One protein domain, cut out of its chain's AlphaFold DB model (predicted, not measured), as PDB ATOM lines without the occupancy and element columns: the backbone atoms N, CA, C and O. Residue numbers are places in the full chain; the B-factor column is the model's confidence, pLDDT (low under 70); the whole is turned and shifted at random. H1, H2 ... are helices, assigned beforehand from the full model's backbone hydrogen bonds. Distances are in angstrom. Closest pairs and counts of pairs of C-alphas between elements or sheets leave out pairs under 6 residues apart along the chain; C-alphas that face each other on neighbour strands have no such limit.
ATOM      1  N   LYS A  59     -32.655 -13.216  19.274       87.12
ATOM      2  CA  LYS A  59     -32.674 -12.972  20.728       87.12
ATOM      3  C   LYS A  59     -32.041 -11.631  21.089       87.12
ATOM      4  O   LYS A  59     -32.473 -11.022  22.062       87.12
ATOM      5  N   GLU A  60     -31.051 -11.173  20.328       89.94
ATOM      6  CA  GLU A  60     -30.440  -9.854  20.517       89.94
ATOM      7  C   GLU A  60     -31.418  -8.725  20.145       89.94
ATOM      8  O   GLU A  60     -31.615  -7.808  20.940       89.94
ATOM      9  N   ILE A  61     -32.130  -8.845  19.016       90.31
ATOM     10  CA  ILE A  61     -33.209  -7.924  18.619       90.31
ATOM     11  C   ILE A  61     -34.309  -7.879  19.691       90.31
ATOM     12  O   ILE A  61     -34.678  -6.796  20.137       90.31
ATOM     13  N   ILE A  62     -34.797  -9.036  20.160       89.12
ATOM     14  CA  ILE A  62     -35.812  -9.097  21.230       89.12
ATOM     15  C   ILE A  62     -35.291  -8.457  22.524       89.12
ATOM     16  O   ILE A  62     -36.027  -7.718  23.174       89.12
ATOM     17  N   ALA A  63     -34.032  -8.703  22.902       88.25
ATOM     18  CA  ALA A  63     -33.446  -8.114  24.102       88.25
ATOM     19  C   ALA A  63     -33.349  -6.584  24.007       88.25
ATOM     20  O   ALA A  63     -33.722  -5.906  24.962       88.25
ATOM     21  N   ARG A  64     -32.923  -6.037  22.860       88.56
ATOM     22  CA  ARG A  64     -32.844  -4.582  22.636       88.56
ATOM     23  C   ARG A  64     -34.221  -3.921  22.599       88.56
ATOM     24  O   ARG A  64     -34.390  -2.882  23.223       88.56
ATOM     25  N   LEU A  65     -35.210  -4.545  21.954       89.50
ATOM     26  CA  LEU A  65     -36.599  -4.062  21.954       89.50
ATOM     27  C   LEU A  65     -37.225  -4.100  23.359       89.50
ATOM     28  O   LEU A  65     -37.898  -3.157  23.770       89.50
ATOM     29  N   SER A  66     -36.984  -5.170  24.121       87.44
ATOM     30  CA  SER A  66     -37.441  -5.281  25.512       87.44
ATOM     31  C   SER A  66     -36.774  -4.235  26.411       87.44
ATOM     32  O   SER A  66     -37.438  -3.608  27.239       87.44
ATOM     33  N   ALA A  67     -35.474  -3.990  26.204       85.81
ATOM     34  CA  ALA A  67     -34.737  -2.940  26.892       85.81
ATOM     35  C   ALA A  67     -35.307  -1.552  26.567       85.81
ATOM     36  O   ALA A  67     -35.624  -0.830  27.503       85.81
ATOM     37  N   SER A  68     -35.544  -1.205  25.294       86.12
ATOM     38  CA  SER A  68     -36.088   0.113  24.926       86.12
ATOM     39  C   SER A  68     -37.506   0.353  25.460       86.12
ATOM     40  O   SER A  68     -37.807   1.448  25.921       86.12
ATOM     41  N   VAL A  69     -38.372  -0.670  25.464       87.38
ATOM     42  CA  VAL A  69     -39.722  -0.570  26.063       87.38
ATOM     43  C   VAL A  69     -39.654  -0.422  27.591       87.38
ATOM     44  O   VAL A  69     -40.490   0.250  28.195       87.38
ATOM     45  N   THR A  70     -38.660  -1.035  28.235       90.44
ATOM     46  CA  THR A  70     -38.445  -0.902  29.686       90.44
ATOM     47  C   THR A  70     -37.830   0.454  30.041       90.44
ATOM     48  O   THR A  70     -38.250   1.078  31.012       90.44
ATOM     49  N   GLU A  71     -36.887   0.937  29.230       86.50
ATOM     50  CA  GLU A  71     -36.266   2.259  29.340       86.50
ATOM     51  C   GLU A  71     -37.318   3.367  29.229       86.50
ATOM     52  O   GLU A  71     -37.339   4.260  30.069       86.50
ATOM     53  N   GLU A  72     -38.250   3.276  28.277       85.00
ATOM     54  CA  GLU A  72     -39.339   4.249  28.124       85.00
ATOM     55  C   GLU A  72     -40.246   4.329  29.366       85.00
ATOM     56  O   GLU A  72     -40.562   5.425  29.832       85.00
ATOM     57  N   ARG A  73     -40.578   3.183  29.980       87.00
ATOM     58  CA  ARG A  73     -41.338   3.136  31.245       87.00
ATOM     59  C   ARG A  73     -40.559   3.700  32.431       87.00
ATOM     60  O   ARG A  73     -41.140   4.361  33.288       87.00
ATOM     61  N   GLU A  74     -39.256   3.442  32.513       90.38
ATOM     62  CA  GLU A  74     -38.409   4.018  33.565       90.38
ATOM     63  C   GLU A  74     -38.176   5.525  33.350       90.38
ATOM     64  O   GLU A  74     -38.110   6.265  34.331       90.38
ATOM     65  N   ILE A  75     -38.140   6.004  32.101       88.56
ATOM     66  CA  ILE A  75     -38.140   7.434  31.759       88.56
ATOM     67  C   ILE A  75     -39.435   8.096  32.243       88.56
ATOM     68  O   ILE A  75     -39.370   9.085  32.974       88.56
ATOM     69  N   GLU A  76     -40.598   7.541  31.899       87.81
ATOM     70  CA  GLU A  76     -41.904   8.046  32.345       87.81
ATOM     71  C   GLU A  76     -42.000   8.071  33.879       87.81
ATOM     72  O   GLU A  76     -42.332   9.093  34.473       87.81
ATOM     73  N   LYS A  77     -41.592   6.988  34.546       91.94
ATOM     74  CA  LYS A  77     -41.609   6.868  36.012       91.94
ATOM     75  C   LYS A  77     -40.670   7.841  36.738       91.94
ATOM     76  O   LYS A  77     -40.990   8.248  37.852       91.94
ATOM     77  N   ARG A  78     -39.508   8.179  36.165       92.50
ATOM     78  CA  ARG A  78     -38.491   9.035  36.817       92.50
ATOM     79  C   ARG A  78     -38.615  10.514  36.460       92.50
ATOM     80  O   ARG A  78     -38.351  11.359  37.308       92.50
ATOM     81  N   PHE A  79     -38.997  10.826  35.223       91.81
ATOM     82  CA  PHE A  79     -39.035  12.192  34.684       91.81
ATOM     83  C   PHE A  79     -40.464  12.677  34.385       91.81
ATOM     84  O   PHE A  79     -40.656  13.813  33.950       91.81
ATOM     85  N   GLY A  80     -41.479  11.836  34.596       93.12
ATOM     86  CA  GLY A  80     -42.892  12.108  34.315       93.12
ATOM     87  C   GLY A  80     -43.252  11.988  32.833       93.12
ATOM     88  O   GLY A  80     -44.321  11.493  32.498       93.12
ATOM     89  N   ASN A  81     -42.370  12.427  31.932       90.50
ATOM     90  CA  ASN A  81     -42.525  12.258  30.492       90.50
ATOM     91  C   ASN A  81     -41.169  12.307  29.759       90.50
ATOM     92  O   ASN A  81     -40.131  12.689  30.308       90.50
ATOM     93  N   ARG A  82     -41.199  11.945  28.473       89.06
ATOM     94  CA  ARG A  82     -40.025  11.860  27.596       89.06
ATOM     95  C   ARG A  82     -39.413  13.226  27.240       89.06
ATOM     96  O   ARG A  82     -38.200  13.306  27.064       89.06
ATOM     97  N   GLN A  83     -40.202  14.307  27.215       89.44
ATOM     98  CA  GLN A  83     -39.707  15.672  26.968       89.44
ATOM     99  C   GLN A  83     -38.853  16.178  28.137       89.44
ATOM    100  O   GLN A  83     -37.745  16.663  27.916       89.44
ATOM    101  N   ASN A  84     -39.312  15.989  29.377       91.00
ATOM    102  CA  ASN A  84     -38.567  16.319  30.594       91.00
ATOM    103  C   ASN A  84     -37.216  15.590  30.635       91.00
ATOM    104  O   ASN A  84     -36.192  16.204  30.922       91.00
ATOM    105  N   TYR A  85     -37.197  14.302  30.280       93.12
ATOM    106  CA  TYR A  85     -35.958  13.529  30.179       93.12
ATOM    107  C   TYR A  85     -34.988  14.099  29.134       93.12
ATOM    108  O   TYR A  85     -33.799  14.250  29.424       93.12
ATOM    109  N   ARG A  86     -35.469  14.484  27.940       91.69
ATOM    110  CA  ARG A  86     -34.618  15.161  26.946       91.69
ATOM    111  C   ARG A  86     -34.112  16.510  27.440       91.69
ATOM    112  O   ARG A  86     -32.938  16.796  27.242       91.69
ATOM    113  N   ILE A  87     -34.935  17.292  28.140       91.31
ATOM    114  CA  ILE A  87     -34.493  18.530  28.796       91.31
ATOM    115  C   ILE A  87     -33.347  18.238  29.773       91.31
ATOM    116  O   ILE A  87     -32.311  18.892  29.689       91.31
ATOM    117  N   THR A  88     -33.457  17.217  30.629       92.94
ATOM    118  CA  THR A  88     -32.348  16.815  31.512       92.94
ATOM    119  C   THR A  88     -31.089  16.443  30.726       92.94
ATOM    120  O   THR A  88     -30.002  16.878  31.098       92.94
ATOM    121  N   GLN A  89     -31.205  15.712  29.611       93.50
ATOM    122  CA  GLN A  89     -30.048  15.410  28.757       93.50
ATOM    123  C   GLN A  89     -29.397  16.672  28.178       93.50
ATOM    124  O   GLN A  89     -28.176  16.762  28.159       93.50
ATOM    125  N   ILE A  90     -30.180  17.662  27.750       92.00
ATOM    126  CA  ILE A  90     -29.664  18.943  27.240       92.00
ATOM    127  C   ILE A  90     -28.916  19.720  28.327       92.00
ATOM    128  O   ILE A  90     -27.895  20.342  28.050       92.00
ATOM    129  N   LEU A  91     -29.381  19.651  29.574       93.12
ATOM    130  CA  LEU A  91     -28.709  20.287  30.706       93.12
ATOM    131  C   LEU A  91     -27.398  19.580  31.068       93.12
ATOM    132  O   LEU A  91     -26.408  20.253  31.337       93.12
ATOM    133  N   VAL A  92     -27.353  18.247  30.994       94.44
ATOM    134  CA  VAL A  92     -26.095  17.488  31.118       94.44
ATOM    135  C   VAL A  92     -25.129  17.863  29.990       94.44
ATOM    136  O   VAL A  92     -23.969  18.145  30.262       94.44
ATOM    137  N   LEU A  93     -25.606  17.982  28.745       93.19
ATOM    138  CA  LEU A  93     -24.807  18.454  27.605       93.19
ATOM    139  C   LEU A  93     -24.269  19.882  27.796       93.19
ATOM    140  O   LEU A  93     -23.172  20.189  27.326       93.19
ATOM    141  N   ALA A  94     -25.029  20.747  28.471       92.62
ATOM    142  CA  ALA A  94     -24.598  22.094  28.829       92.62
ATOM    143  C   ALA A  94     -23.489  22.083  29.882       92.62
ATOM    144  O   ALA A  94     -22.484  22.760  29.690       92.62
ATOM    145  N   ILE A  95     -23.627  21.261  30.925       94.12
ATOM    146  CA  ILE A  95     -22.590  21.059  31.944       94.12
ATOM    147  C   ILE A  95     -21.323  20.463  31.311       94.12
ATOM    148  O   ILE A  95     -20.245  21.019  31.493       94.12
ATOM    149  N   GLU A  96     -21.446  19.400  30.502       93.38
ATOM    150  CA  GLU A  96     -20.331  18.771  29.769       93.38
ATOM    151  C   GLU A  96     -19.556  19.795  28.925       93.38
ATOM    152  O   GLU A  96     -18.337  19.907  29.044       93.38
ATOM    153  N   ARG A  97     -20.253  20.562  28.069       92.94
ATOM    154  CA  ARG A  97     -19.600  21.542  27.187       92.94
ATOM    155  C   ARG A  97     -19.049  22.752  27.941       92.94
ATOM    156  O   ARG A  97     -18.050  23.306  27.490       92.94
ATOM    157  N   ALA A  98     -19.680  23.172  29.037       92.69
ATOM    158  CA  ALA A  98     -19.195  24.281  29.851       92.69
ATOM    159  C   ALA A  98     -17.937  23.892  30.640       92.69
ATOM    160  O   ALA A  98     -16.935  24.593  30.552       92.69
ATOM    161  N   ALA A  99     -17.938  22.737  31.312       92.06
ATOM    162  CA  ALA A  99     -16.763  22.221  32.016       92.06
ATOM    163  C   ALA A  99     -15.584  21.962  31.056       92.06
ATOM    164  O   ALA A  99     -14.446  22.296  31.372       92.06
ATOM    165  N   ALA A 100     -15.850  21.479  29.835       92.69
ATOM    166  CA  ALA A 100     -14.824  21.265  28.807       92.69
ATOM    167  C   ALA A 100     -14.102  22.547  28.326       92.69
ATOM    168  O   ALA A 100     -13.120  22.445  27.591       92.69
ATOM    169  N   LYS A 101     -14.554  23.749  28.721       92.62
ATOM    170  CA  LYS A 101     -13.803  25.003  28.515       92.62
ATOM    171  C   LYS A 101     -12.622  25.172  29.475       92.62
ATOM    172  O   LYS A 101     -11.738  25.968  29.177       92.62
ATOM    173  N   PHE A 102     -12.583  24.406  30.564       91.69
ATOM    174  CA  PHE A 102     -11.576  24.483  31.621       91.69
ATOM    175  C   PHE A 102     -10.884  23.117  31.800       91.69
ATOM    176  O   PHE A 102     -11.020  22.492  32.851       91.69
ATOM    177  N   PRO A 103     -10.162  22.614  30.775       88.50
ATOM    178  CA  PRO A 103      -9.628  21.247  30.754       88.50
ATOM    179  C   PRO A 103      -8.590  20.965  31.851       88.50
ATOM    180  O   PRO A 103      -8.377  19.808  32.198       88.50
ATOM    181  N   ASP A 104      -7.969  22.007  32.409       90.25
ATOM    182  CA  ASP A 104      -6.981  21.903  33.489       90.25
ATOM    183  C   ASP A 104      -7.615  21.702  34.882       90.25
ATOM    184  O   ASP A 104      -6.903  21.661  35.887       90.25
ATOM    185  N   ARG A 105      -8.952  21.612  34.975       85.44
ATOM    186  CA  ARG A 105      -9.693  21.421  36.231       85.44
ATOM    187  C   ARG A 105     -10.318  20.027  36.277       85.44
ATOM    188  O   ARG A 105     -11.085  19.657  35.393       85.44
ATOM    189  N   GLU A 106     -10.016  19.267  37.329       82.31
ATOM    190  CA  GLU A 106     -10.478  17.878  37.487       82.31
ATOM    191  C   GLU A 106     -12.002  17.779  37.679       82.31
ATOM    192  O   GLU A 106     -12.646  16.870  37.158       82.31
ATOM    193  N   THR A 107     -12.605  18.755  38.366       89.69
ATOM    194  CA  THR A 107     -14.059  18.883  38.489       89.69
ATOM    195  C   THR A 107     -14.491  20.346  38.552       89.69
ATOM    196  O   THR A 107     -13.858  21.181  39.192       89.69
ATOM    197  N   TRP A 108     -15.620  20.653  37.912       92.50
ATOM    198  CA  TRP A 108     -16.247  21.979  37.934       92.50
ATOM    199  C   TRP A 108     -16.922  22.314  39.276       92.50
ATOM    200  O   TRP A 108     -17.392  23.430  39.459       92.50
ATOM    201  N   LEU A 109     -17.004  21.347  40.198       94.44
ATOM    202  CA  LEU A 109     -17.616  21.510  41.522       94.44
ATOM    203  C   LEU A 109     -16.650  22.051  42.589       94.44
ATOM    204  O   LEU A 109     -17.102  22.414  43.671       94.44
ATOM    205  N   GLU A 110     -15.345  22.071  42.311       94.06
ATOM    206  CA  GLU A 110     -14.297  22.480  43.265       94.06
ATOM    207  C   GLU A 110     -13.711  23.869  42.967       94.06
ATOM    208  O   GLU A 110     -12.920  24.382  43.756       94.06
ATOM    209  N   ASP A 111     -14.111  24.496  41.857       92.81
ATOM    210  CA  ASP A 111     -13.687  25.841  41.469       92.81
ATOM    211  C   ASP A 111     -14.903  26.766  41.307       92.81
ATOM    212  O   ASP A 111     -15.829  26.461  40.556       92.81
ATOM    213  N   GLU A 112     -14.898  27.889  42.027       93.12
ATOM    214  CA  GLU A 112     -16.003  28.855  42.091       93.12
ATOM    215  C   GLU A 112     -16.296  29.512  40.729       93.12
ATOM    216  O   GLU A 112     -17.458  29.633  40.343       93.12
ATOM    217  N   GLU A 113     -15.262  29.860  39.954       90.81
ATOM    218  CA  GLU A 113     -15.415  30.515  38.648       90.81
ATOM    219  C   GLU A 113     -15.991  29.540  37.610       90.81
ATOM    220  O   GLU A 113     -16.911  29.880  36.857       90.81
ATOM    221  N   VAL A 114     -15.500  28.295  37.601       92.12
ATOM    222  CA  VAL A 114     -16.031  27.250  36.712       92.12
ATOM    223  C   VAL A 114     -17.456  26.863  37.116       92.12
ATOM    224  O   VAL A 114     -18.302  26.664  36.239       92.12
ATOM    225  N   PHE A 115     -17.757  26.800  38.417       93.56
ATOM    226  CA  PHE A 115     -19.105  26.536  38.915       93.56
ATOM    227  C   PHE A 115     -20.102  27.600  38.447       93.56
ATOM    228  O   PHE A 115     -21.140  27.253  37.874       93.56
ATOM    229  N   ASP A 116     -19.771  28.882  38.610       92.31
ATOM    230  CA  ASP A 116     -20.613  29.993  38.166       92.31
ATOM    231  C   ASP A 116     -20.795  30.005  36.640       92.31
ATOM    232  O   ASP A 116     -21.911  30.210  36.152       92.31
ATOM    233  N   PHE A 117     -19.748  29.702  35.863       91.50
ATOM    234  CA  PHE A 117     -19.852  29.578  34.404       91.50
ATOM    235  C   PHE A 117     -20.779  28.431  33.965       91.50
ATOM    236  O   PHE A 117     -21.605  28.587  33.053       91.50
ATOM    237  N   VAL A 118     -20.667  27.268  34.615       93.56
ATOM    238  CA  VAL A 118     -21.533  26.107  34.368       93.56
ATOM    239  C   VAL A 118     -22.981  26.422  34.757       93.56
ATOM    240  O   VAL A 118     -23.899  26.128  33.985       93.56
ATOM    241  N   LEU A 119     -23.200  27.066  35.907       93.38
ATOM    242  CA  LEU A 119     -24.521  27.467  36.388       93.38
ATOM    243  C   LEU A 119     -25.180  28.499  35.461       93.38
ATOM    244  O   LEU A 119     -26.348  28.343  35.098       93.38
ATOM    245  N   ASP A 120     -24.442  29.516  35.019       90.50
ATOM    246  CA  ASP A 120     -24.944  30.522  34.083       90.50
ATOM    247  C   ASP A 120     -25.284  29.890  32.717       90.50
ATOM    248  O   ASP A 120     -26.362  30.123  32.163       90.50
ATOM    249  N   THR A 121     -24.441  28.979  32.218       91.00
ATOM    250  CA  THR A 121     -24.734  28.184  31.010       91.00
ATOM    251  C   THR A 121     -26.005  27.343  31.177       91.00
ATOM    252  O   THR A 121     -26.860  27.317  30.283       91.00
ATOM    253  N   PHE A 122     -26.178  26.672  32.318       91.00
ATOM    254  CA  PHE A 122     -27.365  25.874  32.634       91.00
ATOM    255  C   PHE A 122     -28.636  26.744  32.642       91.00
ATOM    256  O   PHE A 122     -29.629  26.427  31.978       91.00
ATOM    257  N   VAL A 123     -28.590  27.895  33.320       89.81
ATOM    258  CA  VAL A 123     -29.697  28.862  33.400       89.81
ATOM    259  C   VAL A 123     -30.045  29.442  32.025       89.81
ATOM    260  O   VAL A 123     -31.225  29.635  31.716       89.81
ATOM    261  N   ARG A 124     -29.059  29.684  31.157       85.62
ATOM    262  CA  ARG A 124     -29.281  30.141  29.772       85.62
ATOM    263  C   ARG A 124     -29.884  29.070  28.886       85.62
ATOM    264  O   ARG A 124     -30.823  29.357  28.147       85.62
ATOM    265  N   THR A 125     -29.395  27.841  29.007       88.19
ATOM    266  CA  THR A 125     -29.926  26.669  28.299       88.19
ATOM    267  C   THR A 125     -31.416  26.470  28.597       88.19
ATOM    268  O   THR A 125     -32.185  26.205  27.673       88.19
ATOM    269  N   LEU A 126     -31.844  26.691  29.849       86.62
ATOM    270  CA  LEU A 126     -33.260  26.734  30.236       86.62
ATOM    271  C   LEU A 126     -33.999  27.973  29.710       86.62
ATOM    272  O   LEU A 126     -35.097  27.842  29.169       86.62
ATOM    273  N   ASN A 127     -33.425  29.173  29.857       81.44
ATOM    274  CA  ASN A 127     -34.062  30.408  29.386       81.44
ATOM    275  C   ASN A 127     -34.284  30.416  27.863       81.44
ATOM    276  O   ASN A 127     -35.233  31.046  27.410       81.44
ATOM    277  N   ALA A 128     -33.483  29.683  27.085       76.88
ATOM    278  CA  ALA A 128     -33.685  29.509  25.647       76.88
ATOM    279  C   ALA A 128     -34.972  28.734  25.285       76.88
ATOM    280  O   ALA A 128     -35.491  28.907  24.192       76.88
ATOM    281  N   MET A 129     -35.532  27.923  26.192       75.50
ATOM    282  CA  MET A 129     -36.841  27.269  26.000       75.50
ATOM    283  C   MET A 129     -38.021  28.065  26.572       75.50
ATOM    284  O   MET A 129     -39.177  27.641  26.447       75.50
ATOM    285  N   ARG A 130     -37.743  29.169  27.277       73.00
ATOM    286  CA  ARG A 130     -38.735  29.918  28.054       73.00
ATOM    287  C   ARG A 130     -39.874  30.402  27.145       73.00
ATOM    288  O   ARG A 130     -39.615  31.125  26.189       73.00
ATOM    289  N   PRO A 131     -41.146  30.107  27.464       66.31
ATOM    290  CA  PRO A 131     -42.266  30.723  26.764       66.31
ATOM    291  C   PRO A 131     -42.293  32.245  26.984       66.31
ATOM    292  O   PRO A 131     -42.294  32.709  28.127       66.31
ATOM    293  N   GLY A 132     -42.375  33.011  25.895       60.41
ATOM    294  CA  GLY A 132     -42.483  34.473  25.918       60.41
ATOM    295  C   GLY A 132     -41.162  35.183  25.623       60.41
ATOM    296  O   GLY A 132     -40.294  34.641  24.946       60.41
ATOM    297  N   GLU A 133     -41.026  36.424  26.087       52.38
ATOM    298  CA  GLU A 133     -39.796  37.194  25.888       52.38
ATOM    299  C   GLU A 133     -38.667  36.677  26.799       52.38
ATOM    300  O   GLU A 133     -38.903  36.425  27.992       52.38
ATOM    301  N   PRO A 134     -37.433  36.527  26.278       57.88
ATOM    302  CA  PRO A 134     -36.280  36.250  27.117       57.88
ATOM    303  C   PRO A 134     -36.065  37.441  28.050       57.88
ATOM    304  O   PRO A 134     -35.978  38.587  27.609       57.88
ATOM    305  N   LYS A 135     -35.966  37.186  29.358       57.81
ATOM    306  CA  LYS A 135     -35.586  38.245  30.297       57.81
ATOM    307  C   LYS A 135     -34.153  38.671  29.991       57.81
ATOM    308  O   LYS A 135     -33.253  37.834  30.038       57.81
ATOM    309  N   SER A 136     -33.940  39.960  29.743       55.66
ATOM    310  CA  SER A 136     -32.601  40.544  29.757       55.66
ATOM    311  C   SER A 136     -32.021  40.400  31.158       55.66
ATOM    312  O   SER A 136     -32.433  41.096  32.085       55.66
ATOM    313  N   TYR A 137     -31.081  39.476  31.318       59.62
ATOM    314  CA  TYR A 137     -30.224  39.441  32.491       59.62
ATOM    315  C   TYR A 137     -29.098  40.463  32.284       59.62
ATOM    316  O   TYR A 137     -28.514  40.543  31.209       59.62
ATOM    317  N   SER A 138     -28.800  41.248  33.313       52.75
ATOM    318  CA  SER A 138     -27.539  41.985  33.418       52.75
ATOM    319  C   SER A 138     -26.532  41.041  34.075       52.75
ATOM    320  O   SER A 138     -26.855  40.470  35.115       52.75
ATOM    321  N   GLY A 139     -25.369  40.802  33.466       55.78
ATOM    322  CA  GLY A 139     -24.362  39.885  34.012       55.78
ATOM    323  C   GLY A 139     -22.952  40.140  33.481       55.78
ATOM    324  O   GLY A 139     -22.766  40.958  32.583       55.78
ATOM    325  N   SER A 140     -21.988  39.442  34.083       59.16
ATOM    326  CA  SER A 140     -20.531  39.560  33.899       59.16
ATOM    327  C   SER A 140     -20.037  39.254  32.473       59.16
ATOM    328  O   SER A 140     -20.806  38.857  31.608       59.16
ATOM    329  N   SER A 141     -18.735  39.394  32.210       62.78
ATOM    330  CA  SER A 141     -18.077  39.012  30.939       62.78
ATOM    331  C   SER A 141     -18.512  37.632  30.413       62.78
ATOM    332  O   SER A 141     -18.917  37.494  29.250       62.78
ATOM    333  N   HIS A 142     -18.516  36.639  31.304       71.12
ATOM    334  CA  HIS A 142     -18.893  35.243  31.058       71.12
ATOM    335  C   HIS A 142     -20.331  35.061  30.532       71.12
ATOM    336  O   HIS A 142     -20.613  34.090  29.829       71.12
ATOM    337  N   HIS A 143     -21.219  36.033  30.780       76.50
ATOM    338  CA  HIS A 143     -22.603  36.069  30.294       76.50
ATOM    339  C   HIS A 143     -22.696  35.842  28.779       76.50
ATOM    340  O   HIS A 143     -23.601  35.161  28.287       76.50
ATOM    341  N   SER A 144     -21.783  36.451  28.018       77.06
ATOM    342  CA  SER A 144     -21.780  36.381  26.555       77.06
ATOM    343  C   SER A 144     -21.401  34.980  26.057       77.06
ATOM    344  O   SER A 144     -22.111  34.393  25.239       77.06
ATOM    345  N   GLU A 145     -20.346  34.399  26.624       83.62
ATOM    346  CA  GLU A 145     -19.832  33.077  26.273       83.62
ATOM    347  C   GLU A 145     -20.795  31.957  26.663       83.62
ATOM    348  O   GLU A 145     -21.124  31.118  25.823       83.62
ATOM    349  N   ALA A 146     -21.336  31.989  27.884       83.38
ATOM    350  CA  ALA A 146     -22.355  31.047  28.339       83.38
ATOM    351  C   ALA A 146     -23.626  31.110  27.462       83.38
ATOM    352  O   ALA A 146     -24.266  30.088  27.204       83.38
ATOM    353  N   THR A 147     -23.976  32.292  26.928       82.19
ATOM    354  CA  THR A 147     -25.086  32.442  25.961       82.19
ATOM    355  C   THR A 147     -24.770  31.779  24.631       82.19
ATOM    356  O   THR A 147     -25.613  31.068  24.083       82.19
ATOM    357  N   ASN A 148     -23.565  31.998  24.108       81.31
ATOM    358  CA  ASN A 148     -23.137  31.421  22.839       81.31
ATOM    359  C   ASN A 148     -22.990  29.893  22.940       81.31
ATOM    360  O   ASN A 148     -23.370  29.180  22.015       81.31
ATOM    361  N   LEU A 149     -22.533  29.374  24.083       86.38
ATOM    362  CA  LEU A 149     -22.415  27.938  24.332       86.38
ATOM    363  C   LEU A 149     -23.791  27.264  24.466       86.38
ATOM    364  O   LEU A 149     -24.026  26.238  23.824       86.38
ATOM    365  N   ALA A 150     -24.729  27.881  25.197       86.19
ATOM    366  CA  ALA A 150     -26.127  27.447  25.244       86.19
ATOM    367  C   ALA A 150     -26.783  27.456  23.847       86.19
ATOM    368  O   ALA A 150     -27.440  26.481  23.476       86.19
ATOM    369  N   ARG A 151     -26.559  28.506  23.038       81.06
ATOM    370  CA  ARG A 151     -27.020  28.571  21.637       81.06
ATOM    371  C   ARG A 151     -26.454  27.419  20.809       81.06
ATOM    372  O   ARG A 151     -27.222  26.683  20.201       81.06
ATOM    373  N   GLY A 152     -25.137  27.221  20.829       82.25
ATOM    374  CA  GLY A 152     -24.472  26.189  20.031       82.25
ATOM    375  C   GLY A 152     -24.884  24.757  20.393       82.25
ATOM    376  O   GLY A 152     -24.790  23.858  19.557       82.25
ATOM    377  N   ILE A 153     -25.354  24.501  21.621       87.94
ATOM    378  CA  ILE A 153     -25.971  23.215  22.003       87.94
ATOM    379  C   ILE A 153     -27.316  23.045  21.308       87.94
ATOM    380  O   ILE A 153     -27.564  22.015  20.684       87.94
ATOM    381  N   TRP A 154     -28.163  24.064  21.392       85.31
ATOM    382  CA  TRP A 154     -29.487  24.052  20.793       85.31
ATOM    383  C   TRP A 154     -29.461  23.978  19.270       85.31
ATOM    384  O   TRP A 154     -30.180  23.168  18.692       85.31
ATOM    385  N   GLN A 155     -28.553  24.707  18.636       82.12
ATOM    386  CA  GLN A 155     -28.272  24.582  17.212       82.12
ATOM    387  C   GLN A 155     -27.809  23.161  16.842       82.12
ATOM    388  O   GLN A 155     -28.350  22.566  15.914       82.12
ATOM    389  N   SER A 156     -26.892  22.558  17.617       85.94
ATOM    390  CA  SER A 156     -26.459  21.162  17.390       85.94
ATOM    391  C   SER A 156     -27.626  20.167  17.451       85.94
ATOM    392  O   SER A 156     -27.624  19.174  16.728       85.94
ATOM    393  N   ILE A 157     -28.613  20.418  18.320       86.88
ATOM    394  CA  ILE A 157     -29.845  19.623  18.428       86.88
ATOM    395  C   ILE A 157     -30.723  19.849  17.199       86.88
ATOM    396  O   ILE A 157     -31.154  18.880  16.573       86.88
ATOM    397  N   TYR A 158     -30.965  21.108  16.842       81.88
ATOM    398  CA  TYR A 158     -31.837  21.478  15.736       81.88
ATOM    399  C   TYR A 158     -31.342  20.930  14.388       81.88
ATOM    400  O   TYR A 158     -32.085  20.254  13.677       81.88
ATOM    401  N   GLU A 159     -30.057  21.107  14.083       81.19
ATOM    402  CA  GLU A 159     -29.441  20.602  12.853       81.19
ATOM    403  C   GLU A 159     -29.313  19.074  12.788       81.19
ATOM    404  O   GLU A 159     -29.083  18.510  11.715       81.19
ATOM    405  N   ALA A 160     -29.442  18.366  13.915       81.69
ATOM    406  CA  ALA A 160     -29.399  16.905  13.961       81.69
ATOM    407  C   ALA A 160     -30.705  16.254  13.465       81.69
ATOM    408  O   ALA A 160     -31.178  15.273  14.040       81.69
ATOM    409  N   GLY A 161     -31.286  16.805  12.397       67.50
ATOM    410  CA  GLY A 161     -32.507  16.330  11.756       67.50
ATOM    411  C   GLY A 161     -32.385  14.931  11.138       67.50
ATOM    412  O   GLY A 161     -31.385  14.224  11.277       67.50
ATOM    413  N   GLU A 162     -33.438  14.512  10.435       62.22
ATOM    414  CA  GLU A 162     -33.650  13.110  10.040       62.22
ATOM    415  C   GLU A 162     -32.547  12.485   9.166       62.22
ATOM    416  O   GLU A 162     -32.425  11.258   9.122       62.22
ATOM    417  N   THR A 163     -31.738  13.305   8.494       62.81
ATOM    418  CA  THR A 163     -30.677  12.875   7.574       62.81
ATOM    419  C   THR A 163     -29.365  12.486   8.260       62.81
ATOM    420  O   THR A 163     -28.569  11.770   7.653       62.81
ATOM    421  N   ARG A 164     -29.111  12.905   9.513       61.00
ATOM    422  CA  ARG A 164     -27.887  12.521  10.248       61.00
ATOM    423  C   ARG A 164     -28.014  11.106  10.859       61.00
ATOM    424  O   ARG A 164     -29.134  10.658  11.125       61.00
ATOM    425  N   PRO A 165     -26.900  10.385  11.122       64.88
ATOM    426  CA  PRO A 165     -26.900   9.116  11.865       64.88
ATOM    427  C   PRO A 165     -27.610   9.191  13.234       64.88
ATOM    428  O   PRO A 165     -27.962  10.272  13.704       64.88
ATOM    429  N   LEU A 166     -27.829   8.045  13.894       64.12
ATOM    430  CA  LEU A 166     -28.571   7.923  15.168       64.12
ATOM    431  C   LEU A 166     -27.818   8.474  16.404       64.12
ATOM    432  O   LEU A 166     -27.590   7.765  17.388       64.12
ATOM    433  N   ASP A 167     -27.484   9.759  16.362       80.31
ATOM    434  CA  ASP A 167     -26.774  10.515  17.392       80.31
ATOM    435  C   ASP A 167     -27.695  10.990  18.542       80.31
ATOM    436  O   ASP A 167     -28.923  11.064  18.406       80.31
ATOM    437  N   ARG A 168     -27.101  11.340  19.691       83.50
ATOM    438  CA  ARG A 168     -27.782  11.865  20.887       83.50
ATOM    439  C   ARG A 168     -28.622  13.103  20.569       83.50
ATOM    440  O   ARG A 168     -29.777  13.177  20.987       83.50
ATOM    441  N   TYR A 169     -28.088  14.011  19.752       87.38
ATOM    442  CA  TYR A 169     -28.771  15.233  19.324       87.38
ATOM    443  C   TYR A 169     -30.039  14.946  18.501       87.38
ATOM    444  O   TYR A 169     -31.084  15.537  18.770       87.38
ATOM    445  N   ARG A 170     -30.003  13.955  17.596       84.81
ATOM    446  CA  ARG A 170     -31.169  13.553  16.785       84.81
ATOM    447  C   ARG A 170     -32.312  13.000  17.636       84.81
ATOM    448  O   ARG A 170     -33.475  13.309  17.382       84.81
ATOM    449  N   ARG A 171     -32.003  12.200  18.665       85.31
ATOM    450  CA  ARG A 171     -33.020  11.654  19.590       85.31
ATOM    451  C   ARG A 171     -33.661  12.740  20.454       85.31
ATOM    452  O   ARG A 171     -34.851  12.659  20.742       85.31
ATOM    453  N   ILE A 172     -32.881  13.746  20.857       87.50
ATOM    454  CA  ILE A 172     -33.385  14.926  21.571       87.50
ATOM    455  C   ILE A 172     -34.342  15.715  20.667       87.50
ATOM    456  O   ILE A 172     -35.458  16.006  21.090       87.50
ATOM    457  N   ASN A 173     -33.943  15.999  19.423       86.75
ATOM    458  CA  ASN A 173     -34.759  16.733  18.455       86.75
ATOM    459  C   ASN A 173     -36.096  16.020  18.175       86.75
ATOM    460  O   ASN A 173     -37.155  16.597  18.410       86.75
ATOM    461  N   ALA A 174     -36.058  14.736  17.801       85.81
ATOM    462  CA  ALA A 174     -37.253  13.957  17.455       85.81
ATOM    463  C   ALA A 174     -38.322  13.904  18.568       85.81
ATOM    464  O   ALA A 174     -39.515  13.893  18.276       85.81
ATOM    465  N   ASP A 175     -37.907  13.894  19.838       87.00
ATOM    466  CA  ASP A 175     -38.818  13.808  20.988       87.00
ATOM    467  C   ASP A 175     -39.321  15.179  21.480       87.00
ATOM    468  O   ASP A 175     -40.372  15.272  22.119       87.00
ATOM    469  N   LEU A 176     -38.568  16.248  21.212       85.25
ATOM    470  CA  LEU A 176     -38.944  17.624  21.545       85.25
ATOM    471  C   LEU A 176     -39.758  18.296  20.432       85.25
ATOM    472  O   LEU A 176     -40.590  19.161  20.721       85.25
ATOM    473  N   GLY A 177     -39.531  17.911  19.174       81.19
ATOM    474  CA  GLY A 177     -40.197  18.461  17.999       81.19
ATOM    475  C   GLY A 177     -40.133  19.996  17.987       81.19
ATOM    476  O   GLY A 177     -39.045  20.553  18.141       81.19
ATOM    477  N   PRO A 178     -41.275  20.710  17.914       74.62
ATOM    478  CA  PRO A 178     -41.297  22.176  17.934       74.62
ATOM    479  C   PRO A 178     -40.644  22.825  19.165       74.62
ATOM    480  O   PRO A 178     -40.350  24.016  19.125       74.62
ATOM    481  N   LEU A 179     -40.428  22.094  20.270       74.19
ATOM    482  CA  LEU A 179     -39.686  22.607  21.428       74.19
ATOM    483  C   LEU A 179     -38.180  22.721  21.154       74.19
ATOM    484  O   LEU A 179     -37.557  23.625  21.700       74.19
ATOM    485  N   ALA A 180     -37.604  21.854  20.312       71.81
ATOM    486  CA  ALA A 180     -36.187  21.921  19.941       71.81
ATOM    487  C   ALA A 180     -35.880  23.081  18.987       71.81
ATOM    488  O   ALA A 180     -34.745  23.541  18.950       71.81
ATOM    489  N   SER A 181     -36.888  23.571  18.261       64.44
ATOM    490  CA  SER A 181     -36.798  24.786  17.449       64.44
ATOM    491  C   SER A 181     -36.861  26.062  18.294       64.44
ATOM    492  O   SER A 181     -36.325  27.078  17.880       64.44
ATOM    493  N   ARG A 182     -37.513  26.042  19.473       61.66
ATOM    494  CA  ARG A 182     -37.718  27.243  20.317       61.66
ATOM    495  C   ARG A 182     -36.486  28.075  20.717       61.66
ATOM    496  O   ARG A 182     -36.697  29.229  21.051       61.66
ATOM    497  N   PRO A 183     -35.258  27.556  20.775       55.88
ATOM    498  CA  PRO A 183     -34.072  28.352  21.076       55.88
ATOM    499  C   PRO A 183     -33.695  29.359  19.980       55.88
ATOM    500  O   PRO A 183     -33.945  29.150  18.801       55.88
TER     501      PRO A 183
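Overview. This is residues 59 to 183 of the 257 residues of the protein "Arc family DNA-binding protein" of Mesorhizobium sp. B2-1-8 (UniProt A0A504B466). Look for a body of crossed helices with one long arm: H2 runs through the middle, H3 and H4 pack on it so that the three centres make a triangle, and H5 packs on H2 and the last turn of H4. H1 meets H2 at a corner, and its residues 59 to 71 stick out free; little H6 sits by the end of H4. The printed part has 125 residues with six named helices, H1 to H6 in order, and no named strand: all helix. It is only just compact, close to loose, with a radius of gyration of the C-alphas of 16.6 A and spans of 54 by 37 by 30 A.

Along the chain. Find C-alpha 59 at (-32.674, -12.972, 20.728); from there H1 runs 29.5 A to residue 79. H2, residues 82 to 99, covers 25.8 A; H3, 112 to 127, 22.1 A; H4, 142 to 158, 24.3 A. H5, 168 to 176, measures 12.6 A, and H6, 178 to 181, 5.2 A, ending at C-alpha 181 (-36.798, 24.786, 17.449).

Arrangement. H1 and H2 touch only at the corner, Phe 79 to Tyr 85, C-alphas 5.6 A apart, about perpendicular at 87 degrees. H2 and H3 form a helical hairpin, a shallow tilt of 33 degrees, only just short of steep; their closest C-alphas, Ala 98 and Val 118, are 5.4 A apart. H4 touches H3, closest C-alphas Thr 121 and Ala 146, 4.6 A, a steep tilt of 47 degrees, the same way. With residues 146 to 153 alone, H4 touches H2, closest C-alphas Ala 94 and Ala 150, 6.6 A. H5 touches H2, closest C-alphas Arg 86 and Ile 172, 5.5 A. H6 touches H4, closest C-alphas Tyr 158 and Ala 180, 6.1 A. H1 and H3 are apart. In H1 to H5 every O i to N i+4 pair is within hydrogen-bond range; H6 is too short for one.

Size, cuts and confidence. The farthest C-alphas, Lys 59 and Ser 138, are 56.6 A apart. The printed part has no cut; the links H2 to H3 and H3 to H4 are long. Look for pLDDT under 70 at residues 131 to 141, 161 to 166 and 181 to 183.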